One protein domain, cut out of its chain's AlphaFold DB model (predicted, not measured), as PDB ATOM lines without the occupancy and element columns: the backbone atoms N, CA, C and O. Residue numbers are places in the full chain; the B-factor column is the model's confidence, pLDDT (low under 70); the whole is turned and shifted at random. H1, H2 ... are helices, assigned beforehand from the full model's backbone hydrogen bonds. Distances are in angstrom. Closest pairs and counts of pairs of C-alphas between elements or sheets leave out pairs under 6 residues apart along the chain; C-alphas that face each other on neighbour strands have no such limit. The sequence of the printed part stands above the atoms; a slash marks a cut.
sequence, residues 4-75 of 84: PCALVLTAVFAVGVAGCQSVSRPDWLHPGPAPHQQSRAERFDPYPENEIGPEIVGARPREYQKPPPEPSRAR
ATOM      1  N   PRO A   4     -15.149  23.241 -42.126       69.81
ATOM      2  CA  PRO A   4     -15.620  22.733 -40.834       69.81
ATOM      3  C   PRO A   4     -15.110  23.580 -39.660       69.81
ATOM      4  O   PRO A   4     -15.859  23.818 -38.720       69.81
ATOM      5  N   CYS A   5     -13.885  24.112 -39.741       70.31
ATOM      6  CA  CYS A   5     -13.344  25.006 -38.712       70.31
ATOM      7  C   CYS A   5     -14.102  26.334 -38.653       70.31
ATOM      8  O   CYS A   5     -14.407  26.806 -37.562       70.31
ATOM      9  N   ALA A   6     -14.447  26.911 -39.811       74.75
ATOM     10  CA  ALA A   6     -15.252  28.126 -39.859       74.75
ATOM     11  C   ALA A   6     -16.618  27.910 -39.189       74.75
ATOM     12  O   ALA A   6     -16.999  28.707 -38.343       74.75
ATOM     13  N   LEU A   7     -17.302  26.801 -39.489       77.88
ATOM     14  CA  LEU A   7     -18.632  26.495 -38.950       77.88
ATOM     15  C   LEU A   7     -18.611  26.260 -37.430       77.88
ATOM     16  O   LEU A   7     -19.497  26.731 -36.718       77.88
ATOM     17  N   VAL A   8     -17.569  25.596 -36.921       83.12
ATOM     18  CA  VAL A   8     -17.362  25.410 -35.476       83.12
ATOM     19  C   VAL A   8     -17.123  26.752 -34.777       83.12
ATOM     20  O   VAL A   8     -17.715  27.004 -33.728       83.12
ATOM     21  N   LEU A   9     -16.324  27.646 -35.366       83.12
ATOM     22  CA  LEU A   9     -16.079  28.976 -34.803       83.12
ATOM     23  C   LEU A   9     -17.351  29.834 -34.763       83.12
ATOM     24  O   LEU A   9     -17.617  30.467 -33.741       83.12
ATOM     25  N   THR A  10     -18.178  29.818 -35.814       82.50
ATOM     26  CA  THR A  10     -19.455  30.553 -35.811       82.50
ATOM     27  C   THR A  10     -20.431  29.999 -34.775       82.50
ATOM     28  O   THR A  10     -21.117  30.775 -34.111       82.50
ATOM     29  N   ALA A  11     -20.484  28.675 -34.600       82.88
ATOM     30  CA  ALA A  11     -21.358  28.036 -33.618       82.88
ATOM     31  C   ALA A  11     -20.962  28.387 -32.172       82.88
ATOM     32  O   ALA A  11     -21.826  28.726 -31.365       82.88
ATOM     33  N   VAL A  12     -19.663  28.378 -31.852       83.50
ATOM     34  CA  VAL A  12     -19.161  28.785 -30.527       83.50
ATOM     35  C   VAL A  12     -19.465  30.260 -30.255       83.50
ATOM     36  O   VAL A  12     -19.914  30.608 -29.163       83.50
ATOM     37  N   PHE A  13     -19.288  31.126 -31.255       82.19
ATOM     38  CA  PHE A  13     -19.593  32.549 -31.118       82.19
ATOM     39  C   PHE A  13     -21.089  32.800 -30.881       82.19
ATOM     40  O   PHE A  13     -21.447  33.585 -30.006       82.19
ATOM     41  N   ALA A  14     -21.966  32.090 -31.599       80.69
ATOM     42  CA  ALA A  14     -23.416  32.203 -31.446       80.69
ATOM     43  C   ALA A  14     -23.897  31.813 -30.036       80.69
ATOM     44  O   ALA A  14     -24.786  32.462 -29.489       80.69
ATOM     45  N   VAL A  15     -23.281  30.797 -29.421       78.94
ATOM     46  CA  VAL A  15     -23.584  30.400 -28.035       78.94
ATOM     47  C   VAL A  15     -23.019  31.408 -27.028       78.94
ATOM     48  O   VAL A  15     -23.681  31.708 -26.041       78.94
ATOM     49  N   GLY A  16     -21.844  31.989 -27.288       73.94
ATOM     50  CA  GLY A  16     -21.240  33.001 -26.413       73.94
ATOM     51  C   GLY A  16     -22.022  34.319 -26.333       73.94
ATOM     52  O   GLY A  16     -22.022  34.967 -25.289       73.94
ATOM     53  N   VAL A  17     -22.719  34.712 -27.408       74.94
ATOM     54  CA  VAL A  17     -23.561  35.928 -27.427       74.94
ATOM     55  C   VAL A  17     -25.000  35.683 -26.965       74.94
ATOM     56  O   VAL A  17     -25.722  36.639 -26.666       74.94
ATOM     57  N   ALA A  18     -25.427  34.421 -26.859       72.62
ATOM     58  CA  ALA A  18     -26.713  34.041 -26.283       72.62
ATOM     59  C   ALA A  18     -26.663  34.161 -24.747       72.62
ATOM     60  O   ALA A  18     -26.590  33.177 -24.018       72.62
ATOM     61  N   GLY A  19     -26.659  35.397 -24.241       67.88
ATOM     62  CA  GLY A  19     -26.679  35.675 -22.803       67.88
ATOM     63  C   GLY A  19     -27.963  35.188 -22.114       67.88
ATOM     64  O   GLY A  19     -29.028  35.115 -22.729       67.88
ATOM     65  N   CYS A  20     -27.874  34.901 -20.812       72.38
ATOM     66  CA  CYS A  20     -29.016  34.505 -19.984       72.38
ATOM     67  C   CYS A  20     -30.131  35.564 -20.013       72.38
ATOM     68  O   CYS A  20     -29.903  36.728 -19.684       72.38
ATOM     69  N   GLN A  21     -31.358  35.147 -20.349       62.62
ATOM     70  CA  GLN A  21     -32.552  36.006 -20.380       62.62
ATOM     71  C   GLN A  21     -32.842  36.686 -19.025       62.62
ATOM     72  O   GLN A  21     -33.470  37.738 -18.996       62.62
ATOM     73  N   SER A  22     -32.369  36.109 -17.915       64.44
ATOM     74  CA  SER A  22     -32.614  36.590 -16.550       64.44
ATOM     75  C   SER A  22     -31.651  37.673 -16.055       64.44
ATOM     76  O   SER A  22     -31.848  38.197 -14.960       64.44
ATOM     77  N   VAL A  23     -30.610  38.027 -16.818       67.31
ATOM     78  CA  VAL A  23     -29.723  39.136 -16.444       67.31
ATOM     79  C   VAL A  23     -30.361  40.434 -16.927       67.31
ATOM     80  O   VAL A  23     -30.448  40.676 -18.133       67.31
ATOM     81  N   SER A  24     -30.822  41.259 -15.983       66.44
ATOM     82  CA  SER A  24     -31.386  42.586 -16.251       66.44
ATOM     83  C   SER A  24     -30.463  43.376 -17.176       66.44
ATOM     84  O   SER A  24     -29.349  43.740 -16.794       66.44
ATOM     85  N   ARG A  25     -30.914  43.627 -18.409       70.38
ATOM     86  CA  ARG A  25     -30.132  44.392 -19.381       70.38
ATOM     87  C   ARG A  25     -30.182  45.876 -19.011       70.38
ATOM     88  O   ARG A  25     -31.273  46.388 -18.760       70.38
ATOM     89  N   PRO A  26     -29.038  46.575 -18.961       70.56
ATOM     90  CA  PRO A  26     -29.044  48.024 -18.826       70.56
ATOM     91  C   PRO A  26     -29.743  48.656 -20.036       70.56
ATOM     92  O   PRO A  26     -29.435  48.321 -21.181       70.56
ATOM     93  N   ASP A  27     -30.691  49.557 -19.775       75.19
ATOM     94  CA  ASP A  27     -31.283  50.396 -20.814       75.19
ATOM     95  C   ASP A  27     -30.352  51.582 -21.078       75.19
ATOM     96  O   ASP A  27     -30.309  52.551 -20.318       75.19
ATOM     97  N   TRP A  28     -29.543  51.456 -22.129       78.69
ATOM     98  CA  TRP A  28     -28.546  52.458 -22.503       78.69
ATOM     99  C   TRP A  28     -29.153  53.690 -23.172       78.69
ATOM    100  O   TRP A  28     -28.557  54.761 -23.123       78.69
ATOM    101  N   LEU A  29     -30.304  53.533 -23.829       86.31
ATOM    102  CA  LEU A  29     -30.902  54.582 -24.655       86.31
ATOM    103  C   LEU A  29     -32.005  55.329 -23.904       86.31
ATOM    104  O   LEU A  29     -32.184  56.525 -24.119       86.31
ATOM    105  N   HIS A  30     -32.704  54.652 -22.991       82.69
ATOM    106  CA  HIS A  30     -33.816  55.217 -22.234       82.69
ATOM    107  C   HIS A  30     -33.741  54.820 -20.750       82.69
ATOM    108  O   HIS A  30     -34.630  54.151 -20.230       82.69
ATOM    109  N   PRO A  31     -32.728  55.289 -19.997       79.69
ATOM    110  CA  PRO A  31     -32.539  54.924 -18.584       79.69
ATOM    111  C   PRO A  31     -33.658  55.420 -17.635       79.69
ATOM    112  O   PRO A  31     -33.642  55.142 -16.429       79.69
ATOM    113  N   GLY A  32     -34.645  56.147 -18.164       85.69
ATOM    114  CA  GLY A  32     -35.768  56.716 -17.430       85.69
ATOM    115  C   GLY A  32     -35.414  58.012 -16.687       85.69
ATOM    116  O   GLY A  32     -34.280  58.493 -16.759       85.69
ATOM    117  N   PRO A  33     -36.382  58.605 -15.971       88.56
ATOM    118  CA  PRO A  33     -36.184  59.841 -15.215       88.56
ATOM    119  C   PRO A  33     -35.113  59.708 -14.120       88.56
ATOM    120  O   PRO A  33     -34.928  58.633 -13.551       88.56
ATOM    121  N   ALA A  34     -34.462  60.814 -13.745       86.06
ATOM    122  CA  ALA A  34     -33.437  60.816 -12.694       86.06
ATOM    123  C   ALA A  34     -33.891  60.185 -11.353       86.06
ATOM    124  O   ALA A  34     -33.123  59.393 -10.805       86.06
ATOM    125  N   PRO A  35     -35.128  60.405 -10.854       84.00
ATOM    126  CA  PRO A  35     -35.604  59.737  -9.633       84.00
ATOM    127  C   PRO A  35     -35.653  58.204  -9.743       84.00
ATOM    128  O   PRO A  35     -35.369  57.483  -8.785       84.00
ATOM    129  N   HIS A  36     -35.974  57.681 -10.930       83.69
ATOM    130  CA  HIS A  36     -35.965  56.240 -11.182       83.69
ATOM    131  C   HIS A  36     -34.534  55.690 -11.136       83.69
ATOM    132  O   HIS A  36     -34.281  54.655 -10.522       83.69
ATOM    133  N   GLN A  37     -33.577  56.408 -11.722       84.31
ATOM    134  CA  GLN A  37     -32.171  56.004 -11.697       84.31
ATOM    135  C   GLN A  37     -31.590  56.036 -10.275       84.31
ATOM    136  O   GLN A  37     -30.925  55.083  -9.877       84.31
ATOM    137  N   GLN A  38     -31.898  57.079  -9.498       83.19
ATOM    138  CA  GLN A  38     -31.460  57.215  -8.104       83.19
ATOM    139  C   GLN A  38     -31.992  56.084  -7.223       83.19
ATOM    140  O   GLN A  38     -31.210  55.425  -6.548       83.19
ATOM    141  N   SER A  39     -33.292  55.782  -7.292       82.88
ATOM    142  CA  SER A  39     -33.872  54.697  -6.481       82.88
ATOM    143  C   SER A  39     -33.282  53.319  -6.813       82.88
ATOM    144  O   SER A  39     -33.092  52.488  -5.924       82.88
ATOM    145  N   ARG A  40     -32.934  53.067  -8.082       82.19
ATOM    146  CA  ARG A  40     -32.203  51.853  -8.480       82.19
ATOM    147  C   ARG A  40     -30.765  51.847  -7.966       82.19
ATOM    148  O   ARG A  40     -30.302  50.790  -7.541       82.19
ATOM    149  N   ALA A  41     -30.079  52.987  -8.019       83.38
ATOM    150  CA  ALA A  41     -28.714  53.128  -7.522       83.38
ATOM    151  C   ALA A  41     -28.643  52.892  -6.008       83.38
ATOM    152  O   ALA A  41     -27.775  52.157  -5.564       83.38
ATOM    153  N   GLU A  42     -29.594  53.430  -5.241       83.69
ATOM    154  CA  GLU A  42     -29.691  53.215  -3.792       83.69
ATOM    155  C   GLU A  42     -29.991  51.756  -3.435       83.69
ATOM    156  O   GLU A  42     -29.450  51.231  -2.467       83.69
ATOM    157  N   ARG A  43     -30.847  51.075  -4.210       81.06
ATOM    158  CA  ARG A  43     -31.208  49.674  -3.939       81.06
ATOM    159  C   ARG A  43     -30.079  48.688  -4.205       81.06
ATOM    160  O   ARG A  43     -29.969  47.688  -3.503       81.06
ATOM    161  N   PHE A  44     -29.288  48.938  -5.242       82.50
ATOM    162  CA  PHE A  44     -28.150  48.096  -5.617       82.50
ATOM    163  C   PHE A  44     -26.810  48.697  -5.199       82.50
ATOM    164  O   PHE A  44     -25.772  48.368  -5.775       82.50
ATOM    165  N   ASP A  45     -26.851  49.592  -4.218       82.38
ATOM    166  CA  ASP A  45     -25.679  50.243  -3.671       82.38
ATOM    167  C   ASP A  45     -24.768  49.199  -2.993       82.38
ATOM    168  O   ASP A  45     -25.228  48.477  -2.104       82.38
ATOM    169  N   PRO A  46     -23.483  49.080  -3.379       78.75
ATOM    170  CA  PRO A  46     -22.543  48.210  -2.681       78.75
ATOM    171  C   PRO A  46     -22.108  48.759  -1.310       78.75
ATOM    172  O   PRO A  46     -21.454  48.032  -0.558       78.75
ATOM    173  N   TYR A  47     -22.402  50.023  -0.976       81.94
ATOM    174  CA  TYR A  47     -21.968  50.618   0.286       81.94
ATOM    175  C   TYR A  47     -22.819  50.157   1.481       81.94
ATOM    176  O   TYR A  47     -24.050  50.159   1.416       81.94
ATOM    177  N   PRO A  48     -22.176  49.819   2.618       76.44
ATOM    178  CA  PRO A  48     -22.867  49.300   3.790       76.44
ATOM    179  C   PRO A  48     -23.767  50.353   4.435       76.44
ATOM    180  O   PRO A  48     -23.506  51.559   4.376       76.44
ATOM    181  N   GLU A  49     -24.838  49.883   5.064       78.69
ATOM    182  CA  GLU A  49     -25.747  50.717   5.845       78.69
ATOM    183  C   GLU A  49     -25.093  51.130   7.170       78.69
ATOM    184  O   GLU A  49     -24.324  50.371   7.762       78.69
ATOM    185  N   ASN A  50     -25.435  52.320   7.666       79.31
ATOM    186  CA  ASN A  50     -24.845  52.880   8.888       79.31
ATOM    187  C   ASN A  50     -25.368  52.221  10.186       79.31
ATOM    188  O   ASN A  50     -25.016  52.657  11.276       79.31
ATOM    189  N   GLU A  51     -26.234  51.208  10.091       76.25
ATOM    190  CA  GLU A  51     -26.927  50.600  11.238       76.25
ATOM    191  C   GLU A  51     -26.235  49.336  11.770       76.25
ATOM    192  O   GLU A  51     -26.368  49.006  12.945       76.25
ATOM    193  N   ILE A  52     -25.501  48.618  10.915       76.25
ATOM    194  CA  ILE A  52     -24.901  47.313  11.253       76.25
ATOM    195  C   ILE A  52     -23.497  47.480  11.856       76.25
ATOM    196  O   ILE A  52     -23.019  46.616  12.589       76.25
ATOM    197  N   GLY A  53     -22.825  48.594  11.566       79.81
ATOM    198  CA  GLY A  53     -21.447  48.832  11.976       79.81
ATOM    199  C   GLY A  53     -21.113  50.316  12.102       79.81
ATOM    200  O   GLY A  53     -21.976  51.169  11.898       79.81
ATOM    201  N   PRO A  54     -19.858  50.637  12.457       80.56
ATOM    202  CA  PRO A  54     -19.406  52.017  12.529       80.56
ATOM    203  C   PRO A  54     -19.539  52.699  11.164       80.56
ATOM    204  O   PRO A  54     -19.207  52.117  10.130       80.56
ATOM    205  N   GLU A  55     -20.015  53.943  11.178       79.81
ATOM    206  CA  GLU A  55     -20.190  54.742   9.969       79.81
ATOM    207  C   GLU A  55     -18.860  54.899   9.219       79.81
ATOM    208  O   GLU A  55     -17.851  55.340   9.779       79.81
ATOM    209  N   ILE A  56     -18.865  54.564   7.926       80.75
ATOM    210  CA  ILE A  56     -17.698  54.730   7.059       80.75
ATOM    211  C   ILE A  56     -17.810  56.076   6.341       80.75
ATOM    212  O   ILE A  56     -18.371  56.193   5.247       80.75
ATOM    213  N   VAL A  57     -17.263  57.111   6.975       83.12
ATOM    214  CA  VAL A  57     -17.296  58.483   6.460       83.12
ATOM    215  C   VAL A  57     -16.530  58.575   5.137       83.12
ATOM    216  O   VAL A  57     -15.361  58.208   5.048       83.12
ATOM    217  N   GLY A  58     -17.193  59.090   4.101       83.19
ATOM    218  CA  GLY A  58     -16.585  59.326   2.788       83.19
ATOM    219  C   GLY A  58     -16.497  58.101   1.873       83.19
ATOM    220  O   GLY A  58     -15.980  58.230   0.768       83.19
ATOM    221  N   ALA A  59     -17.016  56.939   2.282       83.38
ATOM    222  CA  ALA A  59     -17.110  55.788   1.383       83.38
ATOM    223  C   ALA A  59     -18.127  56.033   0.259       83.38
ATOM    224  O   ALA A  59     -17.850  55.734  -0.898       83.38
ATOM    225  N   ARG A  60     -19.283  56.615   0.598       84.94
ATOM    226  CA  ARG A  60     -20.386  56.872  -0.336       84.94
ATOM    227  C   ARG A  60     -20.110  58.100  -1.225       84.94
ATOM    228  O   ARG A  60     -19.534  59.081  -0.743       84.94
ATOM    229  N   PRO A  61     -20.580  58.115  -2.487       85.12
ATOM    230  CA  PRO A  61     -20.550  59.311  -3.326       85.12
ATOM    231  C   PRO A  61     -21.347  60.468  -2.706       85.12
ATOM    232  O   PRO A  61     -22.265  60.255  -1.914       85.12
ATOM    233  N   ARG A  62     -21.012  61.707  -3.090       83.69
ATOM    234  CA  ARG A  62     -21.546  62.946  -2.492       83.69
ATOM    235  C   ARG A  62     -23.075  62.978  -2.439       83.69
ATOM    236  O   ARG A  62     -23.640  63.329  -1.409       83.69
ATOM    237  N   GLU A  63     -23.727  62.592  -3.526       82.62
ATOM    238  CA  GLU A  63     -25.182  62.641  -3.684       82.62
ATOM    239  C   GLU A  63     -25.901  61.507  -2.933       82.62
ATOM    240  O   GLU A  63     -27.107  61.584  -2.738       82.62
ATOM    241  N   TYR A  64     -25.162  60.495  -2.464       81.31
ATOM    242  CA  TYR A  64     -25.688  59.287  -1.818       81.31
ATOM    243  C   TYR A  64     -25.174  59.115  -0.384       81.31
ATOM    244  O   TYR A  64     -25.304  58.040   0.198       81.31
ATOM    245  N   GLN A  65     -24.586  60.162   0.209       84.31
ATOM    246  CA  GLN A  65     -24.067  60.114   1.584       84.31
ATOM    247  C   GLN A  65     -25.146  59.761   2.612       84.31
ATOM    248  O   GLN A  65     -24.838  59.167   3.640       84.31
ATOM    249  N   LYS A  66     -26.402  60.128   2.339       83.31
ATOM    250  CA  LYS A  66     -27.540  59.871   3.220       83.31
ATOM    251  C   LYS A  66     -28.433  58.802   2.590       83.31
ATOM    252  O   LYS A  66     -29.146  59.135   1.645       83.31
ATOM    253  N   PRO A  67     -28.404  57.554   3.084       79.38
ATOM    254  CA  PRO A  67     -29.319  56.533   2.598       79.38
ATOM    255  C   PRO A  67     -30.774  56.865   2.983       79.38
ATOM    256  O   PRO A  67     -31.006  57.613   3.942       79.38
ATOM    257  N   PRO A  68     -31.763  56.294   2.270       82.25
ATOM    258  CA  PRO A  68     -33.164  56.385   2.659       82.25
ATOM    259  C   PRO A  68     -33.384  55.833   4.074       82.25
ATOM    260  O   PRO A  68     -32.702  54.888   4.476       82.25
ATOM    261  N   PRO A  69     -34.356  56.371   4.833       85.19
ATOM    262  CA  PRO A  69     -34.644  55.890   6.179       85.19
ATOM    263  C   PRO A  69     -35.105  54.426   6.149       85.19
ATOM    264  O   PRO A  69     -35.848  54.031   5.245       85.19
ATOM    265  N   GLU A  70     -34.725  53.645   7.164       82.44
ATOM    266  CA  GLU A  70     -35.006  52.201   7.270       82.44
ATOM    267  C   GLU A  70     -36.455  51.812   6.895       82.44
ATOM    268  O   GLU A  70     -36.609  50.954   6.018       82.44
ATOM    269  N   PRO A  71     -37.519  52.508   7.361       83.00
ATOM    270  CA  PRO A  71     -38.894  52.107   7.049       83.00
ATOM    271  C   PRO A  71     -39.235  52.164   5.553       83.00
ATOM    272  O   PRO A  71     -40.127  51.458   5.075       83.00
ATOM    273  N   SER A  72     -38.548  53.027   4.798       81.75
ATOM    274  CA  SER A  72     -38.727  53.149   3.349       81.75
ATOM    275  C   SER A  72     -38.026  52.022   2.585       81.75
ATOM    276  O   SER A  72     -38.583  51.514   1.608       81.75
ATOM    277  N   ARG A  73     -36.858  51.571   3.066       79.25
ATOM    278  CA  ARG A  73     -36.107  50.445   2.488       79.25
ATOM    279  C   ARG A  73     -36.729  49.100   2.831       79.25
ATOM    280  O   ARG A  73     -36.812  48.242   1.959       79.25
ATOM    281  N   ALA A  74     -37.267  48.941   4.042       79.50
ATOM    282  CA  ALA A  74     -37.976  47.730   4.465       79.50
ATOM    283  C   ALA A  74     -39.184  47.393   3.562       79.50
ATOM    284  O   ALA A  74     -39.636  46.252   3.496       79.50
ATOM    285  N   ARG A  75     -39.700  48.382   2.817       78.69
ATOM    286  CA  ARG A  75     -40.788  48.220   1.843       78.69
ATOM    287  C   ARG A  75     -40.315  47.746   0.460       78.69
ATOM    288  O   ARG A  75     -41.146  47.533  -0.423       78.69
TER     289      ARG A  75
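Overview. This is residues 4 to 75 of the 84 residues of an uncharacterized protein of Planctomycetes bacterium RBG_16_64_12 (UniProt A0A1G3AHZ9). With little regular structure, the printed part is a long arm, residues 4 to 37, that begins with helix H1 and sticks out from a small body of mostly loop, which holds residues 38 to 43 of H2 and the short H3. The 72 printed residues have three named helices, in the order H1, H2, H3, and no named strand; the class is all helix, with 28 residues in named elements. The whole is extended, 61 by 29 by 24 A, with a radius of gyration of the C-alphas of 20.0 A.

Arrangement. Start at H1, residues 4 to 17, which touches no helix. H2, residues 34 to 43, is apart from H1. H3, residues 70 to 73, is only just apart from H2, at 8.1 A. Every O i to N i+4 pair is within hydrogen-bond range in H1 and H2; H3 is too short for one.

Along the chain. Find C-alpha 4 at (-15.620, 22.733, -40.834); H1 runs 20.4 A from there. H2 runs 14.3 A to C-alpha 43 at (-31.208, 49.674, -3.939). H3, 5.2 A, ends at C-alpha 73.

Size, cuts and confidence. The printed part has no cut. Both links are long, 16 and 26 residues. pLDDT is under 70 at residues 4, 19 and 21 to 24.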